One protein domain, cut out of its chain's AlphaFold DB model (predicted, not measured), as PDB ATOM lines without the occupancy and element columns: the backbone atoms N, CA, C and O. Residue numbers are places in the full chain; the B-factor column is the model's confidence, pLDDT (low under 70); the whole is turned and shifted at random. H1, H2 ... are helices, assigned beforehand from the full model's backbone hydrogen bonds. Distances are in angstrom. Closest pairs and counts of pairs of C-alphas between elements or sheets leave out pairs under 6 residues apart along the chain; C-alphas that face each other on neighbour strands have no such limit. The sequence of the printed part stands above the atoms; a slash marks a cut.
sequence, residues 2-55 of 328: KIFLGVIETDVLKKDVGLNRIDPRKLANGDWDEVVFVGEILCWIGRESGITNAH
ATOM      1  N   LYS A   2     171.239 158.176 227.168       83.12
ATOM      2  CA  LYS A   2     171.724 156.889 226.618       83.12
ATOM      3  C   LYS A   2     171.829 156.834 225.081       83.12
ATOM      4  O   LYS A   2     172.762 156.241 224.567       83.12
ATOM      5  N   ILE A   3     170.929 157.521 224.368       84.00
ATOM      6  CA  ILE A   3     170.958 157.626 222.897       84.00
ATOM      7  C   ILE A   3     172.264 158.272 222.405       84.00
ATOM      8  O   ILE A   3     172.859 157.782 221.460       84.00
ATOM      9  N   PHE A   4     172.749 159.327 223.067       86.56
ATOM     10  CA  PHE A   4     173.976 160.014 222.652       86.56
ATOM     11  C   PHE A   4     175.223 159.155 222.864       86.56
ATOM     12  O   PHE A   4     176.100 159.150 222.011       86.56
ATOM     13  N   LEU A   5     175.283 158.411 223.973       88.81
ATOM     14  CA  LEU A   5     176.386 157.482 224.232       88.81
ATOM     15  C   LEU A   5     176.399 156.343 223.208       88.81
ATOM     16  O   LEU A   5     177.459 156.016 222.693       88.81
ATOM     17  N   GLY A   6     175.219 155.818 222.855       89.50
ATOM     18  CA  GLY A   6     175.086 154.811 221.801       89.50
ATOM     19  C   GLY A   6     175.569 155.320 220.444       89.50
ATOM     20  O   GLY A   6     176.372 154.654 219.813       89.50
ATOM     21  N   VAL A   7     175.162 156.530 220.043       91.06
ATOM     22  CA  VAL A   7     175.601 157.150 218.777       91.06
ATOM     23  C   VAL A   7     177.116 157.370 218.745       91.06
ATOM     24  O   VAL A   7     177.749 157.139 217.721       91.06
ATOM     25  N   ILE A   8     177.724 157.799 219.856       87.75
ATOM     26  CA  ILE A   8     179.186 157.950 219.929       87.75
ATOM     27  C   ILE A   8     179.874 156.590 219.730       87.75
ATOM     28  O   ILE A   8     180.831 156.500 218.967       87.75
ATOM     29  N   GLU A   9     179.379 155.532 220.371       91.81
ATOM     30  CA  GLU A   9     179.947 154.184 220.261       91.81
ATOM     31  C   GLU A   9     179.807 153.600 218.847       91.81
ATOM     32  O   GLU A   9     180.792 153.154 218.255       91.81
ATOM     33  N   THR A  10     178.597 153.630 218.281       91.94
ATOM     34  CA  THR A  10     178.297 152.964 217.007       91.94
ATOM     35  C   THR A  10     178.719 153.778 215.798       91.94
ATOM     36  O   THR A  10     179.316 153.226 214.874       91.94
ATOM     37  N   ASP A  11     178.432 155.079 215.787       89.62
ATOM     38  CA  ASP A  11     178.517 155.878 214.563       89.62
ATOM     39  C   ASP A  11     179.869 156.582 214.457       89.62
ATOM     40  O   ASP A  11     180.439 156.668 213.369       89.62
ATOM     41  N   VAL A  12     180.389 157.073 215.588       86.56
ATOM     42  CA  VAL A  12     181.655 157.818 215.627       86.56
ATOM     43  C   VAL A  12     182.836 156.871 215.797       86.56
ATOM     44  O   VAL A  12     183.784 156.941 215.020       86.56
ATOM     45  N   LEU A  13     182.788 155.982 216.792       88.69
ATOM     46  CA  LEU A  13     183.931 155.131 217.136       88.69
ATOM     47  C   LEU A  13     183.955 153.810 216.383       88.69
ATOM     48  O   LEU A  13     185.038 153.270 216.161       88.69
ATOM     49  N   LYS A  14     182.784 153.272 216.016       93.00
ATOM     50  CA  LYS A  14     182.638 151.936 215.410       93.00
ATOM     51  C   LYS A  14     183.373 150.835 216.200       93.00
ATOM     52  O   LYS A  14     183.730 149.799 215.643       93.00
ATOM     53  N   LYS A  15     183.618 151.063 217.495       90.94
ATOM     54  CA  LYS A  15     184.378 150.200 218.406       90.94
ATOM     55  C   LYS A  15     183.694 150.214 219.767       90.94
ATOM     56  O   LYS A  15     183.399 151.286 220.294       90.94
ATOM     57  N   ASP A  16     183.488 149.030 220.342       93.12
ATOM     58  CA  ASP A  16     182.979 148.895 221.708       93.12
ATOM     59  C   ASP A  16     184.055 149.369 222.695       93.12
ATOM     60  O   ASP A  16     185.099 148.741 222.883       93.12
ATOM     61  N   VAL A  17     183.802 150.534 223.283       93.12
ATOM     62  CA  VAL A  17     184.621 151.170 224.325       93.12
ATOM     63  C   VAL A  17     184.010 150.983 225.721       93.12
ATOM     64  O   VAL A  17     184.466 151.587 226.689       93.12
ATOM     65  N   GLY A  18     182.969 150.156 225.853       92.38
ATOM     66  CA  GLY A  18     182.298 149.883 227.122       92.38
ATOM     67  C   GLY A  18     181.367 151.000 227.596       92.38
ATOM     68  O   GLY A  18     181.013 151.038 228.777       92.38
ATOM     69  N   LEU A  19     180.930 151.902 226.705       93.69
ATOM     70  CA  LEU A  19     179.939 152.939 227.035       93.69
ATOM     71  C   LEU A  19     178.584 152.326 227.432       93.69
ATOM     72  O   LEU A  19     177.808 152.952 228.157       93.69
ATOM     73  N   ASN A  20     178.318 151.080 227.030       92.81
ATOM     74  CA  ASN A  20     177.160 150.295 227.452       92.81
ATOM     75  C   ASN A  20     177.089 150.022 228.973       92.81
ATOM     76  O   ASN A  20     175.989 149.787 229.482       92.81
ATOM     77  N   ARG A  21     178.218 150.086 229.700       92.75
ATOM     78  CA  ARG A  21     178.294 149.861 231.158       92.75
ATOM     79  C   ARG A  21     177.971 151.105 231.986       92.75
ATOM     80  O   ARG A  21     177.668 150.966 233.168       92.75
ATOM     81  N   ILE A  22     178.012 152.289 231.376       96.06
ATOM     82  CA  ILE A  22     177.731 153.562 232.047       96.06
ATOM     83  C   ILE A  22     176.257 153.625 232.434       96.06
ATOM     84  O   ILE A  22     175.369 153.467 231.584       96.06
ATOM     85  N   ASP A  23     175.972 153.944 233.698       96.19
ATOM     86  CA  ASP A  23     174.604 154.244 234.113       96.19
ATOM     87  C   ASP A  23     174.249 155.700 233.742       96.19
ATOM     88  O   ASP A  23     174.751 156.653 234.352       96.19
ATOM     89  N   PRO A  24     173.331 155.927 232.779       94.12
ATOM     90  CA  PRO A  24     172.978 157.273 232.342       94.12
ATOM     91  C   PRO A  24     172.357 158.130 233.452       94.12
ATOM     92  O   PRO A  24     172.387 159.356 233.342       94.12
ATOM     93  N   ARG A  25     171.779 157.528 234.503       95.38
ATOM     94  CA  ARG A  25     171.213 158.275 235.639       95.38
ATOM     95  C   ARG A  25     172.314 158.817 236.545       95.38
ATOM     96  O   ARG A  25     172.267 159.989 236.910       95.38
ATOM     97  N   LYS A  26     173.322 157.998 236.848       96.38
ATOM     98  CA  LYS A  26     174.500 158.402 237.626       96.38
ATOM     99  C   LYS A  26     175.307 159.477 236.906       96.38
ATOM    100  O   LYS A  26     175.628 160.513 237.490       96.38
ATOM    101  N   LEU A  27     175.516 159.305 235.600       95.50
ATOM    102  CA  LEU A  27     176.165 160.319 234.774       95.50
ATOM    103  C   LEU A  27     175.376 161.643 234.766       95.50
ATOM    104  O   LEU A  27     175.968 162.712 234.900       95.50
ATOM    105  N   ALA A  28     174.039 161.598 234.676       90.25
ATOM    106  CA  ALA A  28     173.193 162.798 234.732       90.25
ATOM    107  C   ALA A  28     173.235 163.500 236.101       90.25
ATOM    108  O   ALA A  28     173.261 164.733 236.173       90.25
ATOM    109  N   ASN A  29     173.315 162.730 237.189       94.94
ATOM    110  CA  ASN A  29     173.543 163.268 238.531       94.94
ATOM    111  C   ASN A  29     174.942 163.904 238.659       94.94
ATOM    112  O   ASN A  29     175.146 164.844 239.436       94.94
ATOM    113  N   GLY A  30     175.885 163.491 237.812       92.62
ATOM    114  CA  GLY A  30     177.282 163.907 237.859       92.62
ATOM    115  C   GLY A  30     178.062 163.134 238.917       92.62
ATOM    116  O   GLY A  30     178.872 163.733 239.634       92.62
ATOM    117  N   ASP A  31     177.773 161.838 239.043       95.88
ATOM    118  CA  ASP A  31     178.588 160.916 239.827       95.88
ATOM    119  C   ASP A  31     180.008 160.877 239.258       95.88
ATOM    120  O   ASP A  31     180.216 160.874 238.045       95.88
ATOM    121  N   TRP A  32     180.989 160.909 240.159       92.88
ATOM    122  CA  TRP A  32     182.391 161.121 239.809       92.88
ATOM    123  C   TRP A  32     182.932 160.022 238.895       92.88
ATOM    124  O   TRP A  32     183.538 160.339 237.879       92.88
ATOM    125  N   ASP A  33     182.651 158.762 239.223       95.50
ATOM    126  CA  ASP A  33     183.187 157.607 238.497       95.50
ATOM    127  C   ASP A  33     182.721 157.595 237.032       95.50
ATOM    128  O   ASP A  33     183.527 157.411 236.124       95.50
ATOM    129  N   GLU A  34     181.443 157.900 236.786       95.81
ATOM    130  CA  GLU A  34     180.885 157.965 235.428       95.81
ATOM    131  C   GLU A  34     181.446 159.154 234.634       95.81
ATOM    132  O   GLU A  34     181.747 159.035 233.447       95.81
ATOM    133  N   VAL A  35     181.594 160.323 235.275       94.19
ATOM    134  CA  VAL A  35     182.123 161.530 234.618       94.19
ATOM    135  C   VAL A  35     183.602 161.364 234.271       94.19
ATOM    136  O   VAL A  35     184.008 161.752 233.177       94.19
ATOM    137  N   VAL A  36     184.397 160.784 235.175       92.94
ATOM    138  CA  VAL A  36     185.815 160.489 234.927       92.94
ATOM    139  C   VAL A  36     185.950 159.500 233.780       92.94
ATOM    140  O   VAL A  36     186.709 159.772 232.857       92.94
ATOM    141  N   PHE A  37     185.157 158.429 233.772       94.69
ATOM    142  CA  PHE A  37     185.198 157.432 232.706       94.69
ATOM    143  C   PHE A  37     184.865 158.025 231.325       94.69
ATOM    144  O   PHE A  37     185.594 157.809 230.357       94.69
ATOM    145  N   VAL A  38     183.814 158.850 231.225       93.88
ATOM    146  CA  VAL A  38     183.499 159.563 229.970       93.88
ATOM    147  C   VAL A  38     184.626 160.521 229.575       93.88
ATOM    148  O   VAL A  38     184.960 160.618 228.395       93.88
ATOM    149  N   GLY A  39     185.227 161.222 230.540       93.94
ATOM    150  CA  GLY A  39     186.363 162.112 230.300       93.94
ATOM    151  C   GLY A  39     187.594 161.375 229.765       93.94
ATOM    152  O   GLY A  39     188.193 161.823 228.791       93.94
ATOM    153  N   GLU A  40     187.931 160.225 230.349       92.75
ATOM    154  CA  GLU A  40     189.030 159.364 229.899       92.75
ATOM    155  C   GLU A  40     188.806 158.868 228.469       92.75
ATOM    156  O   GLU A  40     189.715 158.975 227.644       92.75
ATOM    157  N   ILE A  41     187.587 158.420 228.144       92.19
ATOM    158  CA  ILE A  41     187.223 158.025 226.778       92.19
ATOM    159  C   ILE A  41     187.372 159.205 225.813       92.19
ATOM    160  O   ILE A  41     187.999 159.052 224.770       92.19
ATOM    161  N   LEU A  42     186.858 160.393 226.142       89.81
ATOM    162  CA  LEU A  42     186.976 161.565 225.264       89.81
ATOM    163  C   LEU A  42     188.437 161.975 225.031       89.81
ATOM    164  O   LEU A  42     188.809 162.304 223.904       89.81
ATOM    165  N   CYS A  43     189.277 161.923 226.065       90.38
ATOM    166  CA  CYS A  43     190.711 162.165 225.921       90.38
ATOM    167  C   CYS A  43     191.385 161.104 225.047       90.38
ATOM    168  O   CYS A  43     192.234 161.449 224.228       90.38
ATOM    169  N   TRP A  44     191.013 159.832 225.202       90.50
ATOM    170  CA  TRP A  44     191.518 158.752 224.361       90.50
ATOM    171  C   TRP A  44     191.141 158.963 222.887       90.50
ATOM    172  O   TRP A  44     192.018 158.924 222.030       90.50
ATOM    173  N   ILE A  45     189.883 159.314 222.598       89.00
ATOM    174  CA  ILE A  45     189.408 159.628 221.238       89.00
ATOM    175  C   ILE A  45     190.175 160.811 220.643       89.00
ATOM    176  O   ILE A  45     190.541 160.778 219.471       89.00
ATOM    177  N   GLY A  46     190.432 161.854 221.438       88.62
ATOM    178  CA  GLY A  46     191.203 163.020 221.001       88.62
ATOM    179  C   GLY A  46     192.634 162.672 220.578       88.62
ATOM    180  O   GLY A  46     193.123 163.233 219.596       88.62
ATOM    181  N   ARG A  47     193.270 161.716 221.273       88.38
ATOM    182  CA  ARG A  47     194.589 161.181 220.898       88.38
ATOM    183  C   ARG A  47     194.510 160.326 219.641       88.38
ATOM    184  O   ARG A  47     195.263 160.575 218.709       88.38
ATOM    185  N   GLU A  48     193.566 159.389 219.593       86.56
ATOM    186  CA  GLU A  48     193.381 158.480 218.451       86.56
ATOM    187  C   GLU A  48     193.063 159.244 217.157       86.56
ATOM    188  O   GLU A  48     193.530 158.900 216.078       86.56
ATOM    189  N   SER A  49     192.303 160.336 217.268       84.50
ATOM    190  CA  SER A  49     191.919 161.182 216.132       84.50
ATOM    191  C   SER A  49     193.020 162.162 215.700       84.50
ATOM    192  O   SER A  49     192.785 162.973 214.806       84.50
ATOM    193  N   GLY A  50     194.183 162.166 216.364       88.94
ATOM    194  CA  GLY A  50     195.271 163.114 216.099       88.94
ATOM    195  C   GLY A  50     194.926 164.579 216.404       88.94
ATOM    196  O   GLY A  50     195.607 165.482 215.929       88.94
ATOM    197  N   ILE A  51     193.863 164.846 217.177       87.75
ATOM    198  CA  ILE A  51     193.439 166.214 217.532       87.75
ATOM    199  C   ILE A  51     194.372 166.789 218.600       87.75
ATOM    200  O   ILE A  51     194.719 167.970 218.578       87.75
ATOM    201  N   THR A  52     194.790 165.957 219.552       83.00
ATOM    202  CA  THR A  52     195.789 166.333 220.551       83.00
ATOM    203  C   THR A  52     197.171 165.893 220.081       83.00
ATOM    204  O   THR A  52     197.517 164.725 220.224       83.00
ATOM    205  N   ASN A  53     197.985 166.839 219.599       70.75
ATOM    206  CA  ASN A  53     199.400 166.653 219.223       70.75
ATOM    207  C   ASN A  53     200.334 166.390 220.421       70.75
ATOM    208  O   ASN A  53     201.533 166.662 220.358       70.75
ATOM    209  N   ALA A  54     199.799 165.888 221.532       68.62
ATOM    210  CA  ALA A  54     200.612 165.391 222.621       68.62
ATOM    211  C   ALA A  54     201.197 164.049 222.169       68.62
ATOM    212  O   ALA A  54     200.694 162.986 222.522       68.62
ATOM    213  N   HIS A  55     202.252 164.128 221.357       61.09
ATOM    214  CA  HIS A  55     203.206 163.054 221.102       61.09
ATOM    215  C   HIS A  55     204.005 162.828 222.394       61.09
ATOM    216  O   HIS A  55     205.208 163.047 222.478       61.09
TER     217      HIS A  55
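What this domain is: This is residues 2 to 55 of the 328 residues of the protein "Protein" of Lentinula edodes (UniProt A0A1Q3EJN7). Three helices make an open U: H1 and H3 are its two sides, with a gap between them, and short H2 is at one end, with the tail after H3 at the other. The 54 printed residues, all helix in class, hold H1, H2 and H3 in that order and no named strand. The whole is only just compact, close to loose, with a radius of gyration of the C-alphas of 11.8 A, and spans 34 by 23 by 13 A.

How they stand to each other: Start with H1, residues 2 to 13; it is close to but not clearly touching H2, residues 24 to 29, with the C-alphas of Lys 2 and Pro 24 closest at 5.9 A. H2 and H3, residues 32 to 48, only just touch, only at the corner, with 3 pairs of C-alphas within 8 A; Leu 27 and Glu 34 are closest, their C-alphas 5.3 A apart. Their steep tilt is 67 degrees, opposite ways. H1 and H3 are only just apart, 8.2 A at the closest C-alphas. Every O i to N i+4 pair is within hydrogen-bond range in H2 and H3, and 7 of 8 in H1.

Where its parts are: Find C-alpha 2 at (171.724, 156.889, 226.618), where H1 begins its 15.6 A. H2 measures 8.6 A; H3 runs 24.2 A to C-alpha 48 at (193.381, 158.480, 218.451).

The domain as a whole: The farthest C-alphas, Arg 25 and His 55, are 35.5 A apart. The printed part has no cut, no link is long, and pLDDT is under 70 at residues 54 to 55.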